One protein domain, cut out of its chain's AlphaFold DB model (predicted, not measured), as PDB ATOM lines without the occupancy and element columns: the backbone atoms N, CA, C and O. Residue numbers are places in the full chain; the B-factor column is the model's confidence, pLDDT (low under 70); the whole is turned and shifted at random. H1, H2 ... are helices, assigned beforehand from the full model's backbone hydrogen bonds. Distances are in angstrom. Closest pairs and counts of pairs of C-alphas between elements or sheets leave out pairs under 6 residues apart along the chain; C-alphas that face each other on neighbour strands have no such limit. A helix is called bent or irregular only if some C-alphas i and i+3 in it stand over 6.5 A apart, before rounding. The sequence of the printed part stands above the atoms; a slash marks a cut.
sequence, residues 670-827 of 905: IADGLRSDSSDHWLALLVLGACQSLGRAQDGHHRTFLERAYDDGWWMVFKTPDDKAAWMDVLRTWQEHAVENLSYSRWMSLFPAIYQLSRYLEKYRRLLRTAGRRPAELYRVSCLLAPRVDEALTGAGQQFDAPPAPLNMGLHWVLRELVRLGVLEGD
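This is residues 670 to 827 of the 905 residues of an uncharacterized protein of Planctomycetaceae bacterium (UniProt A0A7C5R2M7). H2 runs through the middle of an elongated cluster of mostly crossed helices, with H1, H3, H7, H8 and H9 packed round it. H4, H5 and H6 lie toward one end of the long axis, where residues 736 to 741 stick out; H8 and the loop after it reach toward the other. The printed part has 158 residues, with nine named helices, H1 to H9 in chain order, and no named strand: all helix. It is compact, with a radius of gyration of the C-alphas of 16.2 A, and spans 53 by 32 by 28 A.

H2, residues 679 to 692, is 20.0 A long and begins at C-alpha 679 (-24.036, 18.916, 17.679). H1 is residues 670 to 675, H3 701 to 711, H4 714 to 718, H6 745 to 748 and H7 751 to 759. H5, residues 724 to 737, is 20.4 A long. H8, residues 761 to 773, is 19.5 A long and only just irregular: C-alphas 769 and 772 are 7.0 A apart. H9, residues 810 to 820, ends at C-alpha 820 (-39.106, 30.520, 14.014).

The hub, H2, touches five helices, among them H9, at a steep tilt of 50 degrees, opposite ways; their closest C-alphas, of Gly 689 and Gly 810, are 4.2 A apart. H2 and H3 form a helical hairpin, with closest C-alphas Cys 691 and His 702 at 6.2 A. H4 touches H5, with closest C-alphas Val 717 and Ala 726 at 6.3 A. Every O i to N i+4 pair is within hydrogen-bond range in H1, H2, H3, H4, H5, H7 and H9, and 7 of 9 are in H8; H6 is too short for such a pair.

The C-alphas farthest apart, of Glu 740 and Glu 777, are 53.1 A apart. The printed part has no cut. The link from H8 to H9, 36 residues, is long. The pLDDT is under 70 at residues 695 to 699, 737 to 745, 792 and 794 to 800.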
ATOM      1  N   ILE A 670     -28.535  29.186  10.606       93.38
ATOM      2  CA  ILE A 670     -28.763  28.456  11.873       93.38
ATOM      3  C   ILE A 670     -29.771  27.306  11.676       93.38
ATOM      4  O   ILE A 670     -29.626  26.223  12.244       93.38
ATOM      5  N   ALA A 671     -30.783  27.530  10.831       92.94
ATOM      6  CA  ALA A 671     -31.777  26.525  10.470       92.94
ATOM      7  C   ALA A 671     -31.154  25.286   9.802       92.94
ATOM      8  O   ALA A 671     -31.558  24.168  10.116       92.94
ATOM      9  N   ASP A 672     -30.164  25.464   8.926       93.00
ATOM     10  CA  ASP A 672     -29.501  24.365   8.218       93.00
ATOM     11  C   ASP A 672     -28.651  23.535   9.185       93.00
ATOM     12  O   ASP A 672     -28.688  22.303   9.147       93.00
ATOM     13  N   GLY A 673     -27.962  24.190  10.126       91.44
ATOM     14  CA  GLY A 673     -27.230  23.521  11.204       91.44
ATOM     15  C   GLY A 673     -28.135  22.668  12.102       91.44
ATOM     16  O   GLY A 673     -27.827  21.514  12.399       91.44
ATOM     17  N   LEU A 674     -29.303  23.190  12.484       93.88
ATOM     18  CA  LEU A 674     -30.278  22.437  13.283       93.88
ATOM     19  C   LEU A 674     -30.930  21.286  12.494       93.88
ATOM     20  O   LEU A 674     -31.114  20.201  13.049       93.88
ATOM     21  N   ARG A 675     -31.250  21.487  11.206       92.38
ATOM     22  CA  ARG A 675     -31.826  20.446  10.324       92.38
ATOM     23  C   ARG A 675     -30.841  19.324  10.002       92.38
ATOM     24  O   ARG A 675     -31.271  18.186   9.837       92.38
ATOM     25  N   SER A 676     -29.550  19.643   9.926       90.50
ATOM     26  CA  SER A 676     -28.459  18.683   9.704       90.50
ATOM     27  C   SER A 676     -27.988  17.984  10.981       90.50
ATOM     28  O   SER A 676     -26.985  17.275  10.949       90.50
ATOM     29  N   ASP A 677     -28.703  18.156  12.101       88.62
ATOM     30  CA  ASP A 677     -28.377  17.514  13.376       88.62
ATOM     31  C   ASP A 677     -26.961  17.868  13.887       88.62
ATOM     32  O   ASP A 677     -26.325  17.084  14.598       88.62
ATOM     33  N   SER A 678     -26.478  19.080  13.584       93.31
ATOM     34  CA  SER A 678     -25.196  19.591  14.081       93.31
ATOM     35  C   SER A 678     -25.180  19.629  15.612       93.31
ATOM     36  O   SER A 678     -25.999  20.312  16.236       93.31
ATOM     37  N   SER A 679     -24.221  18.924  16.222       90.62
ATOM     38  CA  SER A 679     -24.036  18.916  17.679       90.62
ATOM     39  C   SER A 679     -23.797  20.320  18.225       90.62
ATOM     40  O   SER A 679     -24.316  20.661  19.280       90.62
ATOM     41  N   ASP A 680     -23.069  21.151  17.477       93.25
ATOM     42  CA  ASP A 680     -22.773  22.532  17.841       93.25
ATOM     43  C   ASP A 680     -24.044  23.384  17.941       93.25
ATOM     44  O   ASP A 680     -24.272  24.045  18.953       93.25
ATOM     45  N   HIS A 681     -24.911  23.320  16.929       95.00
ATOM     46  CA  HIS A 681     -26.145  24.105  16.903       95.00
ATOM     47  C   HIS A 681     -27.145  23.633  17.963       95.00
ATOM     48  O   HIS A 681     -27.764  24.459  18.634       95.00
ATOM     49  N   TRP A 682     -27.289  22.316  18.146       95.88
ATOM     50  CA  TRP A 682     -28.206  21.754  19.140       95.88
ATOM     51  C   TRP A 682     -27.732  21.991  20.575       95.88
ATOM     52  O   TRP A 682     -28.540  22.368  21.426       95.88
ATOM     53  N   LEU A 683     -26.438  21.818  20.854       95.94
ATOM     54  CA  LEU A 683     -25.893  22.090  22.181       95.94
ATOM     55  C   LEU A 683     -25.975  23.586  22.500       95.94
ATOM     56  O   LEU A 683     -26.432  23.948  23.581       95.94
ATOM     57  N   ALA A 684     -25.626  24.461  21.551       94.94
ATOM     58  CA  ALA A 684     -25.736  25.906  21.741       94.94
ATOM     59  C   ALA A 684     -27.179  26.358  21.970       94.94
ATOM     60  O   ALA A 684     -27.412  27.162  22.869       94.94
ATOM     61  N   LEU A 685     -28.150  25.802  21.239       95.75
ATOM     62  CA  LEU A 685     -29.571  26.068  21.465       95.75
ATOM     63  C   LEU A 685     -29.977  25.746  22.913       95.75
ATOM     64  O   LEU A 685     -30.597  26.569  23.584       95.75
ATOM     65  N   LEU A 686     -29.606  24.567  23.419       95.31
ATOM     66  CA  LEU A 686     -29.975  24.156  24.774       95.31
ATOM     67  C   LEU A 686     -29.242  24.978  25.843       95.31
ATOM     68  O   LEU A 686     -29.866  25.403  26.813       95.31
ATOM     69  N   VAL A 687     -27.949  25.263  25.663       93.94
ATOM     70  CA  VAL A 687     -27.177  26.077  26.618       93.94
ATOM     71  C   VAL A 687     -27.670  27.528  26.633       93.94
ATOM     72  O   VAL A 687     -27.857  28.096  27.710       93.94
ATOM     73  N   LEU A 688     -27.959  28.126  25.473       92.81
ATOM     74  CA  LEU A 688     -28.569  29.460  25.391       92.81
ATOM     75  C   LEU A 688     -29.962  29.484  26.028       92.81
ATOM     76  O   LEU A 688     -30.310  30.480  26.666       92.81
ATOM     77  N   GLY A 689     -30.722  28.391  25.918       91.38
ATOM     78  CA  GLY A 689     -31.966  28.187  26.657       91.38
ATOM     79  C   GLY A 689     -31.751  28.186  28.174       91.38
ATOM     80  O   GLY A 689     -32.434  28.919  28.888       91.38
ATOM     81  N   ALA A 690     -30.773  27.430  28.682       89.62
ATOM     82  CA  ALA A 690     -30.467  27.367  30.119       89.62
ATOM     83  C   ALA A 690     -30.068  28.743  30.662       89.62
ATOM     84  O   ALA A 690     -30.577  29.189  31.691       89.62
ATOM     85  N   CYS A 691     -29.258  29.462  29.890       87.81
ATOM     86  CA  CYS A 691     -28.865  30.840  30.141       87.81
ATOM     87  C   CYS A 691     -30.053  31.800  30.330       87.81
ATOM     88  O   CYS A 691     -29.976  32.672  31.196       87.81
ATOM     89  N   GLN A 692     -31.174  31.622  29.610       84.94
ATOM     90  CA  GLN A 692     -32.368  32.470  29.794       84.94
ATOM     91  C   GLN A 692     -32.956  32.374  31.209       84.94
ATOM     92  O   GLN A 692     -33.668  33.275  31.645       84.94
ATOM     93  N   SER A 693     -32.665  31.294  31.940       78.94
ATOM     94  CA  SER A 693     -33.190  31.066  33.289       78.94
ATOM     95  C   SER A 693     -32.352  31.739  34.389       78.94
ATOM     96  O   SER A 693     -32.763  31.716  35.544       78.94
ATOM     97  N   LEU A 694     -31.206  32.357  34.060       72.31
ATOM     98  CA  LEU A 694     -30.293  32.968  35.042       72.31
ATOM     99  C   LEU A 694     -30.776  34.309  35.622       72.31
ATOM    100  O   LEU A 694     -30.286  34.719  36.673       72.31
ATOM    101  N   GLY A 695     -31.715  34.993  34.956       62.50
ATOM    102  CA  GLY A 695     -32.247  36.296  35.374       62.50
ATOM    103  C   GLY A 695     -31.209  37.437  35.407       62.50
ATOM    104  O   GLY A 695     -30.006  37.229  35.568       62.50
ATOM    105  N   ARG A 696     -31.677  38.688  35.261       57.97
ATOM    106  CA  ARG A 696     -30.869  39.923  35.429       57.97
ATOM    107  C   ARG A 696     -29.508  39.901  34.696       57.97
ATOM    108  O   ARG A 696     -28.496  40.306  35.268       57.97
ATOM    109  N   ALA A 697     -29.472  39.385  33.467       60.53
ATOM    110  CA  ALA A 697     -28.305  39.425  32.585       60.53
ATOM    111  C   ALA A 697     -28.436  40.603  31.605       60.53
ATOM    112  O   ALA A 697     -29.544  40.906  31.165       60.53
ATOM    113  N   GLN A 698     -27.325  41.269  31.277       62.00
ATOM    114  CA  GLN A 698     -27.326  42.310  30.244       62.00
ATOM    115  C   GLN A 698     -27.440  41.683  28.848       62.00
ATOM    116  O   GLN A 698     -27.012  40.545  28.618       62.00
ATOM    117  N   ASP A 699     -28.013  42.440  27.914       61.72
ATOM    118  CA  ASP A 699     -28.219  42.013  26.532       61.72
ATOM    119  C   ASP A 699     -26.902  41.546  25.886       61.72
ATOM    120  O   ASP A 699     -25.920  42.279  25.811       61.72
ATOM    121  N   GLY A 700     -26.884  40.303  25.394       71.19
ATOM    122  CA  GLY A 700     -25.738  39.721  24.688       71.19
ATOM    123  C   GLY A 700     -24.717  38.982  25.561       71.19
ATOM    124  O   GLY A 700     -23.870  38.289  24.999       71.19
ATOM    125  N   HIS A 701     -24.822  39.018  26.896       81.19
ATOM    126  CA  HIS A 701     -23.881  38.304  27.779       81.19
ATOM    127  C   HIS A 701     -23.928  36.772  27.635       81.19
ATOM    128  O   HIS A 701     -22.933  36.085  27.842       81.19
ATOM    129  N   HIS A 702     -25.079  36.206  27.254       86.31
ATOM    130  CA  HIS A 702     -25.176  34.768  26.975       86.31
ATOM    131  C   HIS A 702     -24.392  34.370  25.717       86.31
ATOM    132  O   HIS A 702     -23.759  33.319  25.701       86.31
ATOM    133  N   ARG A 703     -24.389  35.229  24.690       89.69
ATOM    134  CA  ARG A 703     -23.612  35.027  23.462       89.69
ATOM    135  C   ARG A 703     -22.115  35.123  23.743       89.69
ATOM    136  O   ARG A 703     -21.374  34.233  23.340       89.69
ATOM    137  N   THR A 704     -21.682  36.174  24.443       87.50
ATOM    138  CA  THR A 704     -20.257  36.394  24.735       87.50
ATOM    139  C   THR A 704     -19.672  35.304  25.627       87.50
ATOM    140  O   THR A 704     -18.515  34.943  25.447       87.50
ATOM    141  N   PHE A 705     -20.467  34.716  26.528       88.94
ATOM    142  CA  PHE A 705     -20.059  33.531  27.286       88.94
ATOM    143  C   PHE A 705     -19.748  32.334  26.371       88.94
ATOM    144  O   PHE A 705     -18.701  31.715  26.522       88.94
ATOM    145  N   LEU A 706     -20.619  32.019  25.404       92.12
ATOM    146  CA  LEU A 706     -20.375  30.918  24.458       92.12
ATOM    147  C   LEU A 706     -19.186  31.196  23.534       92.12
ATOM    148  O   LEU A 706     -18.456  30.270  23.198       92.12
ATOM    149  N   GLU A 707     -18.997  32.445  23.109       91.38
ATOM    150  CA  GLU A 707     -17.821  32.847  22.325       91.38
ATOM    151  C   GLU A 707     -16.542  32.664  23.140       91.38
ATOM    152  O   GLU A 707     -15.613  32.017  22.670       91.38
ATOM    153  N   ARG A 708     -16.540  33.097  24.403       87.69
ATOM    154  CA  ARG A 708     -15.405  32.892  25.300       87.69
ATOM    155  C   ARG A 708     -15.121  31.412  25.553       87.69
ATOM    156  O   ARG A 708     -13.978  30.992  25.461       87.69
ATOM    157  N   ALA A 709     -16.155  30.614  25.823       88.62
ATOM    158  CA  ALA A 709     -16.008  29.171  26.004       88.62
ATOM    159  C   ALA A 709     -15.470  28.483  24.738       88.62
ATOM    160  O   ALA A 709     -14.777  27.474  24.830       88.62
ATOM    161  N   TYR A 710     -15.790  29.008  23.554       91.25
ATOM    162  CA  TYR A 710     -15.231  28.528  22.295       91.25
ATOM    163  C   TYR A 710     -13.752  28.903  22.152       91.25
ATOM    164  O   TYR A 710     -12.937  28.027  21.866       91.25
ATOM    165  N   ASP A 711     -13.406  30.166  22.411       88.25
ATOM    166  CA  ASP A 711     -12.038  30.686  22.311       88.25
ATOM    167  C   ASP A 711     -11.083  30.027  23.322       88.25
ATOM    168  O   ASP A 711      -9.951  29.692  22.976       88.25
ATOM    169  N   ASP A 712     -11.560  29.756  24.540       86.38
ATOM    170  CA  ASP A 712     -10.808  29.072  25.603       86.38
ATOM    171  C   ASP A 712     -10.748  27.538  25.397       86.38
ATOM    172  O   ASP A 712     -10.210  26.803  26.226       86.38
ATOM    173  N   GLY A 713     -11.327  27.018  24.308       88.94
ATOM    174  CA  GLY A 713     -11.339  25.588  23.979       88.94
ATOM    175  C   GLY A 713     -12.324  24.738  24.793       88.94
ATOM    176  O   GLY A 713     -12.525  23.561  24.478       88.94
ATOM    177  N   TRP A 714     -13.008  25.311  25.787       91.12
ATOM    178  CA  TRP A 714     -13.995  24.614  26.625       91.12
ATOM    179  C   TRP A 714     -15.165  24.063  25.815       91.12
ATOM    180  O   TRP A 714     -15.688  22.994  26.124       91.12
ATOM    181  N   TRP A 715     -15.552  24.745  24.737       94.00
ATOM    182  CA  TRP A 715     -16.627  24.281  23.868       94.00
ATOM    183  C   TRP A 715     -16.330  22.907  23.260       94.00
ATOM    184  O   TRP A 715     -17.234  22.085  23.128       94.00
ATOM    185  N   MET A 716     -15.064  22.614  22.943       93.38
ATOM    186  CA  MET A 716     -14.682  21.302  22.412       93.38
ATOM    187  C   MET A 716     -14.869  20.206  23.460       93.38
ATOM    188  O   MET A 716     -15.403  19.148  23.132       93.38
ATOM    189  N   VAL A 717     -14.547  20.505  24.721       91.19
ATOM    190  CA  VAL A 717     -14.804  19.625  25.870       91.19
ATOM    191  C   VAL A 717     -16.307  19.425  26.075       91.19
ATOM    192  O   VAL A 717     -16.767  18.299  26.274       91.19
ATOM    193  N   PHE A 718     -17.103  20.491  25.939       92.62
ATOM    194  CA  PHE A 718     -18.558  20.419  26.080       92.62
ATOM    195  C   PHE A 718     -19.229  19.519  25.043       92.62
ATOM    196  O   PHE A 718     -20.328  19.038  25.295       92.62
ATOM    197  N   LYS A 719     -18.589  19.231  23.908       89.94
ATOM    198  CA  LYS A 719     -19.114  18.282  22.910       89.94
ATOM    199  C   LYS A 719     -18.791  16.826  23.224       89.94
ATOM    200  O   LYS A 719     -19.425  15.938  22.661       89.94
ATOM    201  N   THR A 720     -17.828  16.577  24.103       87.69
ATOM    202  CA  THR A 720     -17.331  15.242  24.450       87.69
ATOM    203  C   THR A 720     -17.597  14.951  25.933       87.69
ATOM    204  O   THR A 720     -16.697  15.089  26.761       87.69
ATOM    205  N   PRO A 721     -18.827  14.551  26.311       85.00
ATOM    206  CA  PRO A 721     -19.214  14.339  27.714       85.00
ATOM    207  C   PRO A 721     -18.554  13.122  28.388       85.00
ATOM    208  O   PRO A 721     -18.682  12.950  29.605       85.00
ATOM    209  N   ASP A 722     -17.883  12.260  27.619       85.06
ATOM    210  CA  ASP A 722     -17.257  11.034  28.124       85.06
ATOM    211  C   ASP A 722     -15.855  11.264  28.710       85.06
ATOM    212  O   ASP A 722     -15.412  10.489  29.562       85.06
ATOM    213  N   ASP A 723     -15.180  12.355  28.330       86.56
ATOM    214  CA  ASP A 723     -13.856  12.704  28.851       86.56
ATOM    215  C   ASP A 723     -13.959  13.470  30.179       86.56
ATOM    216  O   ASP A 723     -13.871  14.695  30.252       86.56
ATOM    217  N   LYS A 724     -14.170  12.727  31.267       84.31
ATOM    218  CA  LYS A 724     -14.339  13.302  32.612       84.31
ATOM    219  C   LYS A 724     -13.139  14.143  33.067       84.31
ATOM    220  O   LYS A 724     -13.339  15.080  33.837       84.31
ATOM    221  N   ALA A 725     -11.924  13.810  32.627       85.94
ATOM    222  CA  ALA A 725     -10.715  14.534  33.013       85.94
ATOM    223  C   ALA A 725     -10.707  15.929  32.380       85.94
ATOM    224  O   ALA A 725     -10.589  16.918  33.103       85.94
ATOM    225  N   ALA A 726     -10.981  16.010  31.073       86.12
ATOM    226  CA  ALA A 726     -11.077  17.284  30.366       86.12
ATOM    227  C   ALA A 726     -12.158  18.206  30.959       86.12
ATOM    228  O   ALA A 726     -11.943  19.409  31.090       86.12
ATOM    229  N   TRP A 727     -13.305  17.659  31.382       90.25
ATOM    230  CA  TRP A 727     -14.345  18.446  32.062       90.25
ATOM    231  C   TRP A 727     -13.872  19.014  33.407       90.25
ATOM    232  O   TRP A 727     -14.113  20.185  33.697       90.25
ATOM    233  N   MET A 728     -13.176  18.223  34.228       87.06
ATOM    234  CA  MET A 728     -12.638  18.720  35.501       87.06
ATOM    235  C   MET A 728     -11.529  19.757  35.296       87.06
ATOM    236  O   MET A 728     -11.419  20.693  36.089       87.06
ATOM    237  N   ASP A 729     -10.749  19.634  34.225       86.81
ATOM    238  CA  ASP A 729      -9.714  20.610  33.887       86.81
ATOM    239  C   ASP A 729     -10.304  21.961  33.452       86.81
ATOM    240  O   ASP A 729      -9.720  22.994  33.777       86.81
ATOM    241  N   VAL A 730     -11.494  21.998  32.831       86.31
ATOM    242  CA  VAL A 730     -12.217  23.265  32.575       86.31
ATOM    243  C   VAL A 730     -12.539  23.990  33.885       86.31
ATOM    244  O   VAL A 730     -12.307  25.195  33.991       86.31
ATOM    245  N   LEU A 731     -13.035  23.271  34.902       83.00
ATOM    246  CA  LEU A 731     -13.326  23.862  36.216       83.00
ATOM    247  C   LEU A 731     -12.057  24.339  36.921       83.00
ATOM    248  O   LEU A 731     -12.060  25.438  37.472       83.00
ATOM    249  N   ARG A 732     -10.983  23.541  36.881       82.38
ATOM    250  CA  ARG A 732      -9.691  23.913  37.470       82.38
ATOM    251  C   ARG A 732      -9.126  25.167  36.806       82.38
ATOM    252  O   ARG A 732      -8.840  26.137  37.497       82.38
ATOM    253  N   THR A 733      -9.080  25.181  35.473       82.38
ATOM    254  CA  THR A 733      -8.620  26.330  34.680       82.38
ATOM    255  C   THR A 733      -9.449  27.571  35.005       82.38
ATOM    256  O   THR A 733      -8.891  28.637  35.234       82.38
ATOM    257  N   TRP A 734     -10.779  27.458  35.086       80.69
ATOM    258  CA  TRP A 734     -11.621  28.594  35.463       80.69
ATOM    259  C   TRP A 734     -11.346  29.090  36.892       80.69
ATOM    260  O   TRP A 734     -11.243  30.298  37.089       80.69
ATOM    261  N   GLN A 735     -11.190  28.193  37.871       76.50
ATOM    262  CA  GLN A 735     -10.887  28.558  39.263       76.50
ATOM    263  C   GLN A 735      -9.520  29.239  39.407       76.50
ATOM    264  O   GLN A 735      -9.407  30.221  40.134       76.50
ATOM    265  N   GLU A 736      -8.507  28.762  38.685       75.44
ATOM    266  CA  GLU A 736      -7.164  29.353  38.677       75.44
ATOM    267  C   GLU A 736      -7.173  30.777  38.089       75.44
ATOM    268  O   GLU A 736      -6.519  31.668  38.628       75.44
ATOM    269  N   HIS A 737      -7.979  31.030  37.050       64.94
ATOM    270  CA  HIS A 737      -8.138  32.364  36.448       64.94
ATOM    271  C   HIS A 737      -9.147  33.268  37.194       64.94
ATOM    272  O   HIS A 737      -9.186  34.478  36.959       64.94
ATOM    273  N   ALA A 738      -9.961  32.723  38.108       56.34
ATOM    274  CA  ALA A 738     -10.978  33.473  38.854       56.34
ATOM    275  C   ALA A 738     -10.392  34.458  39.885       56.34
ATOM    276  O   ALA A 738     -11.113  35.345  40.347       56.34
ATOM    277  N   VAL A 739      -9.098  34.339  40.210       50.56
ATOM    278  CA  VAL A 739      -8.369  35.244  41.117       50.56
ATOM    279  C   VAL A 739      -8.198  36.647  40.512       50.56
ATOM    280  O   VAL A 739      -8.127  37.626  41.250       50.56
ATOM    281  N   GLU A 740      -8.189  36.774  39.180       47.78
ATOM    282  CA  GLU A 740      -7.913  38.045  38.492       47.78
ATOM    283  C   GLU A 740      -9.181  38.789  38.025       47.78
ATOM    284  O   GLU A 740      -9.168  40.019  37.934       47.78
ATOM    285  N   ASN A 741     -10.291  38.090  37.736       49.50
ATOM    286  CA  ASN A 741     -11.579  38.715  37.393       49.50
ATOM    287  C   ASN A 741     -12.737  37.691  37.393       49.50
ATOM    288  O   ASN A 741     -12.758  36.770  36.577       49.50
ATOM    289  N   LEU A 742     -13.765  37.879  38.232       58.12
ATOM    290  CA  LEU A 742     -14.942  36.987  38.348       58.12
ATOM    291  C   LEU A 742     -15.958  37.145  37.193       58.12
ATOM    292  O   LEU A 742     -17.179  37.123  37.394       58.12
ATOM    293  N   SER A 743     -15.476  37.324  35.963       60.56
ATOM    294  CA  SER A 743     -16.345  37.410  34.790       60.56
ATOM    295  C   SER A 743     -17.074  36.074  34.562       60.56
ATOM    296  O   SER A 743     -16.504  34.996  34.700       60.56
ATOM    297  N   TYR A 744     -18.373  36.140  34.259       69.69
ATOM    298  CA  TYR A 744     -19.231  34.981  33.969       69.69
ATOM    299  C   TYR A 744     -19.425  33.938  35.094       69.69
ATOM    300  O   TYR A 744     -19.925  32.847  34.820       69.69
ATOM    301  N   SER A 745     -19.157  34.263  36.365       69.94
ATOM    302  CA  SER A 745     -19.387  33.349  37.509       69.94
ATOM    303  C   SER A 745     -20.811  32.769  37.562       69.94
ATOM    304  O   SER A 745     -21.005  31.577  37.795       69.94
ATOM    305  N   ARG A 746     -21.822  33.587  37.236       72.25
ATOM    306  CA  ARG A 746     -23.228  33.157  37.136       72.25
ATOM    307  C   ARG A 746     -23.490  32.182  35.979       72.25
ATOM    308  O   ARG A 746     -24.432  31.411  36.052       72.25
ATOM    309  N   TRP A 747     -22.691  32.201  34.915       80.88
ATOM    310  CA  TRP A 747     -22.808  31.238  33.815       80.88
ATOM    311  C   TRP A 747     -22.073  29.943  34.142       80.88
ATOM    312  O   TRP A 747     -22.557  28.873  33.787       80.88
ATOM    313  N   MET A 748     -20.971  30.014  34.892       81.44
ATOM    314  CA  MET A 748     -20.296  28.814  35.392       81.44
ATOM    315  C   MET A 748     -21.103  28.054  36.450       81.44
ATOM    316  O   MET A 748     -20.915  26.850  36.590       81.44
ATOM    317  N   SER A 749     -22.093  28.668  37.109       79.50
ATOM    318  CA  SER A 749     -23.063  27.900  37.910       79.50
ATOM    319  C   SER A 749     -23.921  26.945  37.060       79.50
ATOM    320  O   SER A 749     -24.441  25.961  37.585       79.50
ATOM    321  N   LEU A 750     -24.022  27.174  35.741       84.12
ATOM    322  CA  LEU A 750     -24.659  26.250  34.800       84.12
ATOM    323  C   LEU A 750     -23.741  25.099  34.381       84.12
ATOM    324  O   LEU A 750     -24.178  24.257  33.604       84.12
ATOM    325  N   PHE A 751     -22.503  25.006  34.865       87.19
ATOM    326  CA  PHE A 751     -21.578  23.948  34.453       87.19
ATOM    327  C   PHE A 751     -22.159  22.521  34.605       87.19
ATOM    328  O   PHE A 751     -22.108  21.761  33.630       87.19
ATOM    329  N   PRO A 752     -22.829  22.153  35.723       85.38
ATOM    330  CA  PRO A 752     -23.511  20.859  35.827       85.38
ATOM    331  C   PRO A 752     -24.650  20.695  34.811       85.38
ATOM    332  O   PRO A 752     -24.852  19.613  34.259       85.38
ATOM    333  N   ALA A 753     -25.379  21.779  34.525       87.25
ATOM    334  CA  ALA A 753     -26.443  21.792  33.528       87.25
ATOM    335  C   ALA A 753     -25.886  21.595  32.109       87.25
ATOM    336  O   ALA A 753     -26.425  20.790  31.355       87.25
ATOM    337  N   ILE A 754     -24.780  22.258  31.758       92.06
ATOM    338  CA  ILE A 754     -24.088  22.099  30.471       92.06
ATOM    339  C   ILE A 754     -23.599  20.651  30.316       92.06
ATOM    340  O   ILE A 754     -23.809  20.055  29.259       92.06
ATOM    341  N   TYR A 755     -23.053  20.042  31.379       91.69
ATOM    342  CA  TYR A 755     -22.681  18.621  31.385       91.69
ATOM    343  C   TYR A 755     -23.869  17.697  31.113       91.69
ATOM    344  O   TYR A 755     -23.796  16.821  30.249       91.69
ATOM    345  N   GLN A 756     -24.995  17.910  31.798       92.19
ATOM    346  CA  GLN A 756     -26.213  17.133  31.566       92.19
ATOM    347  C   GLN A 756     -26.740  17.307  30.134       92.19
ATOM    348  O   GLN A 756     -27.113  16.320  29.493       92.19
ATOM    349  N   LEU A 757     -26.791  18.542  29.630       94.00
ATOM    350  CA  LEU A 757     -27.258  18.848  28.276       94.00
ATOM    351  C   LEU A 757     -26.363  18.208  27.215       94.00
ATOM    352  O   LEU A 757     -26.887  17.664  26.249       94.00
ATOM    353  N   SER A 758     -25.046  18.205  27.427       94.44
ATOM    354  CA  SER A 758     -24.081  17.517  26.569       94.44
ATOM    355  C   SER A 758     -24.275  15.997  26.590       94.44
ATOM    356  O   SER A 758     -24.509  15.376  25.551       94.44
ATOM    357  N   ARG A 759     -24.288  15.389  27.782       92.88
ATOM    358  CA  ARG A 759     -24.412  13.933  27.969       92.88
ATOM    359  C   ARG A 759     -25.698  13.350  27.383       92.88
ATOM    360  O   ARG A 759     -25.695  12.229  26.881       92.88
ATOM    361  N   TYR A 760     -26.805  14.083  27.478       93.12
ATOM    362  CA  TYR A 760     -28.122  13.634  27.017       93.12
ATOM    363  C   TYR A 760     -28.603  14.370  25.755       93.12
ATOM    364  O   TYR A 760     -29.786  14.273  25.416       93.12
ATOM    365  N   LEU A 761     -27.701  15.058  25.039       94.44
ATOM    366  CA  LEU A 761     -28.004  15.902  23.875       94.44
ATOM    367  C   LEU A 761     -28.907  15.196  22.862       94.44
ATOM    368  O   LEU A 761     -29.952  15.713  22.470       94.44
ATOM    369  N   GLU A 762     -28.537  13.970  22.504       91.94
ATOM    370  CA  GLU A 762     -29.259  13.134  21.545       91.94
ATOM    371  C   GLU A 762     -30.702  12.838  21.961       91.94
ATOM    372  O   GLU A 762     -31.618  12.834  21.130       91.94
ATOM    373  N   LYS A 763     -30.923  12.623  23.261       91.38
ATOM    374  CA  LYS A 763     -32.246  12.310  23.807       91.38
ATOM    375  C   LYS A 763     -33.130  13.555  23.803       91.38
ATOM    376  O   LYS A 763     -34.254  13.495  23.304       91.38
ATOM    377  N   TYR A 764     -32.617  14.701  24.261       93.06
ATOM    378  CA  TYR A 764     -33.364  15.966  24.234       93.06
ATOM    379  C   TYR A 764     -33.670  16.430  22.808       93.06
ATOM    380  O   TYR A 764     -34.802  16.817  22.517       93.06
ATOM    381  N   ARG A 765     -32.701  16.316  21.892       92.81
ATOM    382  CA  ARG A 765     -32.895  16.602  20.465       92.81
ATOM    383  C   ARG A 765     -34.045  15.785  19.881       92.81
ATOM    384  O   ARG A 765     -34.921  16.330  19.209       92.81
ATOM    385  N   ARG A 766     -34.075  14.479  20.159       89.31
ATOM    386  CA  ARG A 766     -35.144  13.582  19.694       89.31
ATOM    387  C   ARG A 766     -36.518  13.986  20.234       89.31
ATOM    388  O   ARG A 766     -37.487  13.990  19.472       89.31
ATOM    389  N   LEU A 767     -36.605  14.338  21.516       89.12
ATOM    390  CA  LEU A 767     -37.852  14.797  22.141       89.12
ATOM    391  C   LEU A 767     -38.360  16.097  21.500       89.12
ATOM    392  O   LEU A 767     -39.528  16.174  21.123       89.12
ATOM    393  N   LEU A 768     -37.478  17.073  21.263       91.62
ATOM    394  CA  LEU A 768     -37.845  18.338  20.615       91.62
ATOM    395  C   LEU A 768     -38.307  18.140  19.169       91.62
ATOM    396  O   LEU A 768     -39.327  18.697  18.772       91.62
ATOM    397  N   ARG A 769     -37.630  17.294  18.385       87.88
ATOM    398  CA  ARG A 769     -38.036  17.006  16.994       87.88
ATOM    399  C   ARG A 769     -39.382  16.294  16.890       87.88
ATOM    400  O   ARG A 769     -40.069  16.416  15.879       87.88
ATOM    401  N   THR A 770     -39.747  15.523  17.909       85.50
ATOM    402  CA  THR A 770     -41.022  14.797  17.949       85.50
ATOM    403  C   THR A 770     -42.138  15.589  18.629       85.50
ATOM    404  O   THR A 770     -43.291  15.171  18.549       85.50
ATOM    405  N   ALA A 771     -41.846  16.760  19.211       86.81
ATOM    406  CA  ALA A 771     -42.818  17.604  19.906       86.81
ATOM    407  C   ALA A 771     -44.027  17.972  19.028       86.81
ATOM    408  O   ALA A 771     -45.172  17.876  19.465       86.81
ATOM    409  N   GLY A 772     -43.777  18.307  17.758       83.94
ATOM    410  CA  GLY A 772     -44.811  18.638  16.773       83.94
ATOM    411  C   GLY A 772     -45.680  17.453  16.344       83.94
ATOM    412  O   GLY A 772     -46.745  17.640  15.770       83.94
ATOM    413  N   ARG A 773     -45.252  16.217  16.634       82.50
ATOM    414  CA  ARG A 773     -46.015  14.993  16.338       82.50
ATOM    415  C   ARG A 773     -46.874  14.528  17.514       82.50
ATOM    416  O   ARG A 773     -47.633  13.576  17.353       82.50
ATOM    417  N   ARG A 774     -46.734  15.141  18.694       82.88
ATOM    418  CA  ARG A 774     -47.553  14.795  19.860       82.88
ATOM    419  C   ARG A 774     -48.995  15.267  19.630       82.88
ATOM    420  O   ARG A 774     -49.174  16.412  19.220       82.88
ATOM    421  N   PRO A 775     -50.014  14.434  19.908       77.81
ATOM    422  CA  PRO A 775     -51.398  14.894  19.947       77.81
ATOM    423  C   PRO A 775     -51.548  16.049  20.943       77.81
ATOM    424  O   PRO A 775     -50.953  16.000  22.019       77.81
ATOM    425  N   ALA A 776     -52.364  17.054  20.613       80.00
ATOM    426  CA  ALA A 776     -52.558  18.236  21.459       80.00
ATOM    427  C   ALA A 776     -53.009  17.881  22.893       80.00
ATOM    428  O   ALA A 776     -52.591  18.527  23.845       80.00
ATOM    429  N   GLU A 777     -53.795  16.812  23.053       78.94
ATOM    430  CA  GLU A 777     -54.285  16.312  24.350       78.94
ATOM    431  C   GLU A 777     -53.177  15.729  25.246       78.94
ATOM    432  O   GLU A 777     -53.286  15.751  26.470       78.94
ATOM    433  N   LEU A 778     -52.099  15.219  24.642       74.06
ATOM    434  CA  LEU A 778     -50.958  14.608  25.337       74.06
ATOM    435  C   LEU A 778     -49.756  15.555  25.431       74.06
ATOM    436  O   LEU A 778     -48.709  15.205  25.981       74.06
ATOM    437  N   TYR A 779     -49.869  16.753  24.862       84.50
ATOM    438  CA  TYR A 779     -48.810  17.739  24.893       84.50
ATOM    439  C   TYR A 779     -48.864  18.539  26.199       84.50
ATOM    440  O   TYR A 779     -49.815  19.263  26.481       84.50
ATOM    441  N   ARG A 780     -47.802  18.410  26.998       83.38
ATOM    442  CA  ARG A 780     -47.545  19.228  28.187       83.38
ATOM    443  C   ARG A 780     -46.124  19.759  28.096       83.38
ATOM    444  O   ARG A 780     -45.178  18.971  28.151       83.38
ATOM    445  N   VAL A 781     -45.963  21.076  27.970       85.38
ATOM    446  CA  VAL A 781     -44.635  21.700  27.830       85.38
ATOM    447  C   VAL A 781     -43.709  21.348  28.998       85.38
ATOM    448  O   VAL A 781     -42.541  21.037  28.782       85.38
ATOM    449  N   SER A 782     -44.251  21.272  30.219       81.44
ATOM    450  CA  SER A 782     -43.516  20.906  31.437       81.44
ATOM    451  C   SER A 782     -42.906  19.502  31.393       81.44
ATOM    452  O   SER A 782     -41.916  19.244  32.071       81.44
ATOM    453  N   CYS A 783     -43.464  18.600  30.581       81.62
ATOM    454  CA  CYS A 783     -43.007  17.215  30.446       81.62
ATOM    455  C   CYS A 783     -42.106  17.003  29.214       81.62
ATOM    456  O   CYS A 783     -41.456  15.966  29.099       81.62
ATOM    457  N   LEU A 784     -42.025  17.978  28.297       85.62
ATOM    458  CA  LEU A 784     -41.424  17.790  26.971       85.62
ATOM    459  C   LEU A 784     -39.945  17.380  27.014       85.62
ATOM    460  O   LEU A 784     -39.512  16.534  26.234       85.62
ATOM    461  N   LEU A 785     -39.178  17.974  27.930       88.00
ATOM    462  CA  LEU A 785     -37.775  17.633  28.187       88.00
ATOM    463  C   LEU A 785     -37.579  16.945  29.545       88.00
ATOM    464  O   LEU A 785     -36.475  16.940  30.086       88.00
ATOM    465  N   ALA A 786     -38.642  16.350  30.086       85.44
ATOM    466  CA  ALA A 786     -38.635  15.595  31.333       85.44
ATOM    467  C   ALA A 786     -39.214  14.186  31.119       85.44
ATOM    468  O   ALA A 786     -40.212  13.826  31.739       85.44
ATOM    469  N   PRO A 787     -38.594  13.353  30.262       77.94
ATOM    470  CA  PRO A 787     -39.186  12.081  29.842       77.94
ATOM    471  C   PRO A 787     -39.325  11.057  30.980       77.94
ATOM    472  O   PRO A 787     -40.170  10.179  30.892       77.94
ATOM    473  N   ARG A 788     -38.545  11.175  32.067       79.69
ATOM    474  CA  ARG A 788     -38.723  10.376  33.300       79.69
ATOM    475  C   ARG A 788     -39.979  10.728  34.098       79.69
ATOM    476  O   ARG A 788     -40.387   9.946  34.946       79.69
ATOM    477  N   VAL A 789     -40.529  11.917  33.872       73.06
ATOM    478  CA  VAL A 789     -41.722  12.452  34.547       73.06
ATOM    479  C   VAL A 789     -42.942  12.395  33.617       73.06
ATOM    480  O   VAL A 789     -44.077  12.505  34.064       73.06
ATOM    481  N   ASP A 790     -42.721  12.199  32.316       77.06
ATOM    482  CA  ASP A 790     -43.760  12.100  31.298       77.06
ATOM    483  C   ASP A 790     -44.397  10.702  31.301       77.06
ATOM    484  O   ASP A 790     -43.824   9.741  30.780       77.06
ATOM    485  N   GLU A 791     -45.603  10.585  31.865       73.75
ATOM    486  CA  GLU A 791     -46.360   9.325  31.923       73.75
ATOM    487  C   GLU A 791     -46.497   8.665  30.542       73.75
ATOM    488  O   GLU A 791     -46.388   7.441  30.437       73.75
ATOM    489  N   ALA A 792     -46.632   9.463  29.474       68.69
ATOM    490  CA  ALA A 792     -46.777   8.975  28.102       68.69
ATOM    491  C   ALA A 792     -45.518   8.274  27.558       68.69
ATOM    492  O   ALA A 792     -45.586   7.588  26.537       68.69
ATOM    493  N   LEU A 793     -44.368   8.440  28.221       70.00
ATOM    494  CA  LEU A 793     -43.094   7.815  27.862       70.00
ATOM    495  C   LEU A 793     -42.670   6.708  28.839       70.00
ATOM    496  O   LEU A 793     -41.597   6.113  28.674       70.00
ATOM    497  N   THR A 794     -43.519   6.370  29.811       64.00
ATOM    498  CA  THR A 794     -43.275   5.255  30.733       64.00
ATOM    499  C   THR A 794     -43.177   3.946  29.948       64.00
ATOM    500  O   THR A 794     -44.110   3.543  29.262       64.00
ATOM    501  N   GLY A 795     -42.024   3.274  30.021       57.06
ATOM    502  CA  GLY A 795     -41.776   2.026  29.287       57.06
ATOM    503  C   GLY A 795     -41.398   2.193  27.805       57.06
ATOM    504  O   GLY A 795     -41.223   1.189  27.120       57.06
ATOM    505  N   ALA A 796     -41.192   3.419  27.304       63.19
ATOM    506  CA  ALA A 796     -40.872   3.690  25.890       63.19
ATOM    507  C   ALA A 796     -39.436   3.298  25.449       63.19
ATOM    508  O   ALA A 796     -39.074   3.464  24.279       63.19
ATOM    509  N   GLY A 797     -38.617   2.760  26.361       60.25
ATOM    510  CA  GLY A 797     -37.256   2.269  26.109       60.25
ATOM    511  C   GLY A 797     -36.134   3.265  26.446       60.25
ATOM    512  O   GLY A 797     -36.343   4.473  26.545       60.25
ATOM    513  N   GLN A 798     -34.905   2.752  26.605       69.56
ATOM    514  CA  GLN A 798     -33.727   3.512  27.073       69.56
ATOM    515  C   GLN A 798     -33.360   4.717  26.185       69.56
ATOM    516  O   GLN A 798     -32.731   5.677  26.651       69.56
ATOM    517  N   GLN A 799     -33.771   4.702  24.915       67.88
ATOM    518  CA  GLN A 799     -33.558   5.806  23.978       67.88
ATOM    519  C   GLN A 799     -34.308   7.104  24.337       67.88
ATOM    520  O   GLN A 799     -33.964   8.153  23.795       67.88
ATOM    521  N   PHE A 800     -35.291   7.053  25.245       67.31
ATOM    522  CA  PHE A 800     -36.000   8.228  25.772       67.31
ATOM    523  C   PHE A 800     -35.648   8.532  27.236       67.31
ATOM    524  O   PHE A 800     -36.130   9.513  27.786       67.31
ATOM    525  N   ASP A 801     -34.775   7.742  27.868       79.56
ATOM    526  CA  ASP A 801     -34.432   7.898  29.285       79.56
ATOM    527  C   ASP A 801     -33.422   9.039  29.523       79.56
ATOM    528  O   ASP A 801     -32.211   8.852  29.379       79.56
ATOM    529  N   ALA A 802     -33.906  10.223  29.894       83.81
ATOM    530  CA  ALA A 802     -33.083  11.360  30.302       83.81
ATOM    531  C   ALA A 802     -33.645  12.026  31.573       83.81
ATOM    532  O   ALA A 802     -34.865  12.050  31.763       83.81
ATOM    533  N   PRO A 803     -32.792  12.586  32.451       84.62
ATOM    534  CA  PRO A 803     -33.262  13.452  33.532       84.62
ATOM    535  C   PRO A 803     -33.989  14.696  32.978       84.62
ATOM    536  O   PRO A 803     -33.751  15.069  31.831       84.62
ATOM    537  N   PRO A 804     -34.855  15.359  33.769       85.75
ATOM    538  CA  PRO A 804     -35.456  16.633  33.379       85.75
ATOM    539  C   PRO A 804     -34.395  17.662  32.985       85.75
ATOM    540  O   PRO A 804     -33.488  17.943  33.772       85.75
ATOM    541  N   ALA A 805     -34.483  18.209  31.769       86.62
ATOM    542  CA  ALA A 805     -33.556  19.243  31.326       86.62
ATOM    543  C   ALA A 805     -33.707  20.503  32.203       86.62
ATOM    544  O   ALA A 805     -34.838  20.921  32.462       86.62
ATOM    545  N   PRO A 806     -32.604  21.150  32.623       83.88
ATOM    546  CA  PRO A 806     -32.619  22.333  33.490       83.88
ATOM    547  C   PRO A 806     -32.978  23.608  32.702       83.88
ATOM    548  O   PRO A 806     -32.225  24.580  32.653       83.88
ATOM    549  N   LEU A 807     -34.123  23.581  32.020       79.56
ATOM    550  CA  LEU A 807     -34.614  24.609  31.110       79.56
ATOM    551  C   LEU A 807     -35.991  25.064  31.601       79.56
ATOM    552  O   LEU A 807     -37.004  24.562  31.134       79.56
ATOM    553  N   ASN A 808     -36.017  25.993  32.564       76.31
ATOM    554  CA  ASN A 808     -37.253  26.569  33.111       76.31
ATOM    555  C   ASN A 808     -37.925  27.485  32.063       76.31
ATOM    556  O   ASN A 808     -38.466  27.025  31.062       76.31
ATOM    557  N   MET A 809     -37.840  28.811  32.230       80.94
ATOM    558  CA  MET A 809     -38.314  29.777  31.224       80.94
ATOM    559  C   MET A 809     -37.606  29.589  29.867       80.94
ATOM    560  O   MET A 809     -38.174  29.870  28.813       80.94
ATOM    561  N   GLY A 810     -36.378  29.060  29.890       87.94
ATOM    562  CA  GLY A 810     -35.579  28.763  28.705       87.94
ATOM    563  C   GLY A 810     -36.219  27.809  27.699       87.94
ATOM    564  O   GLY A 810     -35.926  27.915  26.509       87.94
ATOM    565  N   LEU A 811     -37.116  26.917  28.130       92.06
ATOM    566  CA  LEU A 811     -37.786  25.988  27.218       92.06
ATOM    567  C   LEU A 811     -38.688  26.716  26.209       92.06
ATOM    568  O   LEU A 811     -38.679  26.375  25.027       92.06
ATOM    569  N   HIS A 812     -39.385  27.768  26.642       93.38
ATOM    570  CA  HIS A 812     -40.204  28.607  25.761       93.38
ATOM    571  C   HIS A 812     -39.352  29.285  24.681       93.38
ATOM    572  O   HIS A 812     -39.729  29.339  23.512       93.38
ATOM    573  N   TRP A 813     -38.149  29.736  25.051       93.94
ATOM    574  CA  TRP A 813     -37.191  30.320  24.112       93.94
ATOM    575  C   TRP A 813     -36.685  29.292  23.089       93.94
ATOM    576  O   TRP A 813     -36.636  29.589  21.893       93.94
ATOM    577  N   VAL A 814     -36.380  28.068  23.535       95.38
ATOM    578  CA  VAL A 814     -35.966  26.960  22.657       95.38
ATOM    579  C   VAL A 814     -37.073  26.609  21.661       95.38
ATOM    580  O   VAL A 814     -36.811  26.529  20.460       95.38
ATOM    581  N   LEU A 815     -38.315  26.441  22.130       94.56
ATOM    582  CA  LEU A 815     -39.464  26.145  21.266       94.56
ATOM    583  C   LEU A 815     -39.699  27.250  20.242       94.56
ATOM    584  O   LEU A 815     -39.874  26.971  19.054       94.56
ATOM    585  N   ARG A 816     -39.647  28.505  20.688       93.62
ATOM    586  CA  ARG A 816     -39.768  29.662  19.809       93.62
ATOM    587  C   ARG A 816     -38.700  29.669  18.717       93.62
ATOM    588  O   ARG A 816     -39.053  29.874  17.561       93.62
ATOM    589  N   GLU A 817     -37.424  29.423  19.032       95.38
ATOM    590  CA  GLU A 817     -36.378  29.343  17.995       95.38
ATOM    591  C   GLU A 817     -36.618  28.213  16.997       95.38
ATOM    592  O   GLU A 817     -36.478  28.426  15.791       95.38
ATOM    593  N   LEU A 818     -37.006  27.030  17.473       95.62
ATOM    594  CA  LEU A 818     -37.253  25.883  16.601       95.62
ATOM    595  C   LEU A 818     -38.412  26.137  15.628       95.62
ATOM    596  O   LEU A 818     -38.306  25.776  14.452       95.62
ATOM    597  N   VAL A 819     -39.485  26.790  16.084       94.88
ATOM    598  CA  VAL A 819     -40.622  27.162  15.227       94.88
ATOM    599  C   VAL A 819     -40.262  28.327  14.299       94.88
ATOM    600  O   VAL A 819     -40.542  28.257  13.101       94.88
ATOM    601  N   ARG A 820     -39.574  29.363  14.804       94.75
ATOM    602  CA  ARG A 820     -39.106  30.520  14.014       94.75
ATOM    603  C   ARG A 820     -38.252  30.101  12.823       94.75
ATOM    604  O   ARG A 820     -38.475  30.566  11.710       94.75
ATOM    605  N   LEU A 821     -37.303  29.198  13.057       94.00
ATOM    606  CA  LEU A 821     -36.384  28.674  12.041       94.00
ATOM    607  C   LEU A 821     -37.020  27.574  11.164       94.00
ATOM    608  O   LEU A 821     -36.387  27.051  10.243       94.00
ATOM    609  N   GLY A 822     -38.274  27.198  11.443       91.06
ATOM    610  CA  GLY A 822     -39.014  26.165  10.719       91.06
ATOM    611  C   GLY A 822     -38.453  24.752  10.890       91.06
ATOM    612  O   GLY A 822     -38.694  23.899  10.037       91.06
ATOM    613  N   VAL A 823     -37.670  24.510  11.945       93.12
ATOM    614  CA  VAL A 823     -37.151  23.181  12.314       93.12
ATOM    615  C   VAL A 823     -38.268  22.325  12.919       93.12
ATOM    616  O   VAL A 823     -38.261  21.103  12.777       93.12
ATOM    617  N   LEU A 824     -39.231  22.979  13.572       91.25
ATOM    618  CA  LEU A 824     -40.387  22.368  14.214       91.25
ATOM    619  C   LEU A 824     -41.681  23.014  13.709       91.25
ATOM    620  O   LEU A 824     -41.743  24.229  13.529       91.25
ATOM    621  N   GLU A 825     -42.715  22.201  13.510       86.19
ATOM    622  CA  GLU A 825     -44.050  22.639  13.090       86.19
ATOM    623  C   GLU A 825     -45.115  21.970  13.969       86.19
ATOM    624  O   GLU A 825     -44.929  20.834  14.407       86.19
ATOM    625  N   GLY A 826     -46.210  22.679  14.245       85.69
ATOM    626  CA  GLY A 826     -47.323  22.195  15.063       85.69
ATOM    627  C   GLY A 826     -48.064  23.342  15.747       85.69
ATOM    628  O   GLY A 826     -47.469  24.085  16.526       85.69
ATOM    629  N   ASP A 827     -49.362  23.482  15.476       87.25
ATOM    630  CA  ASP A 827     -50.170  24.600  15.985       87.25
ATOM    631  C   ASP A 827     -50.330  24.568  17.512       87.25
ATOM    632  O   ASP A 827     -50.394  25.615  18.157       87.25
TER     633      ASP A 827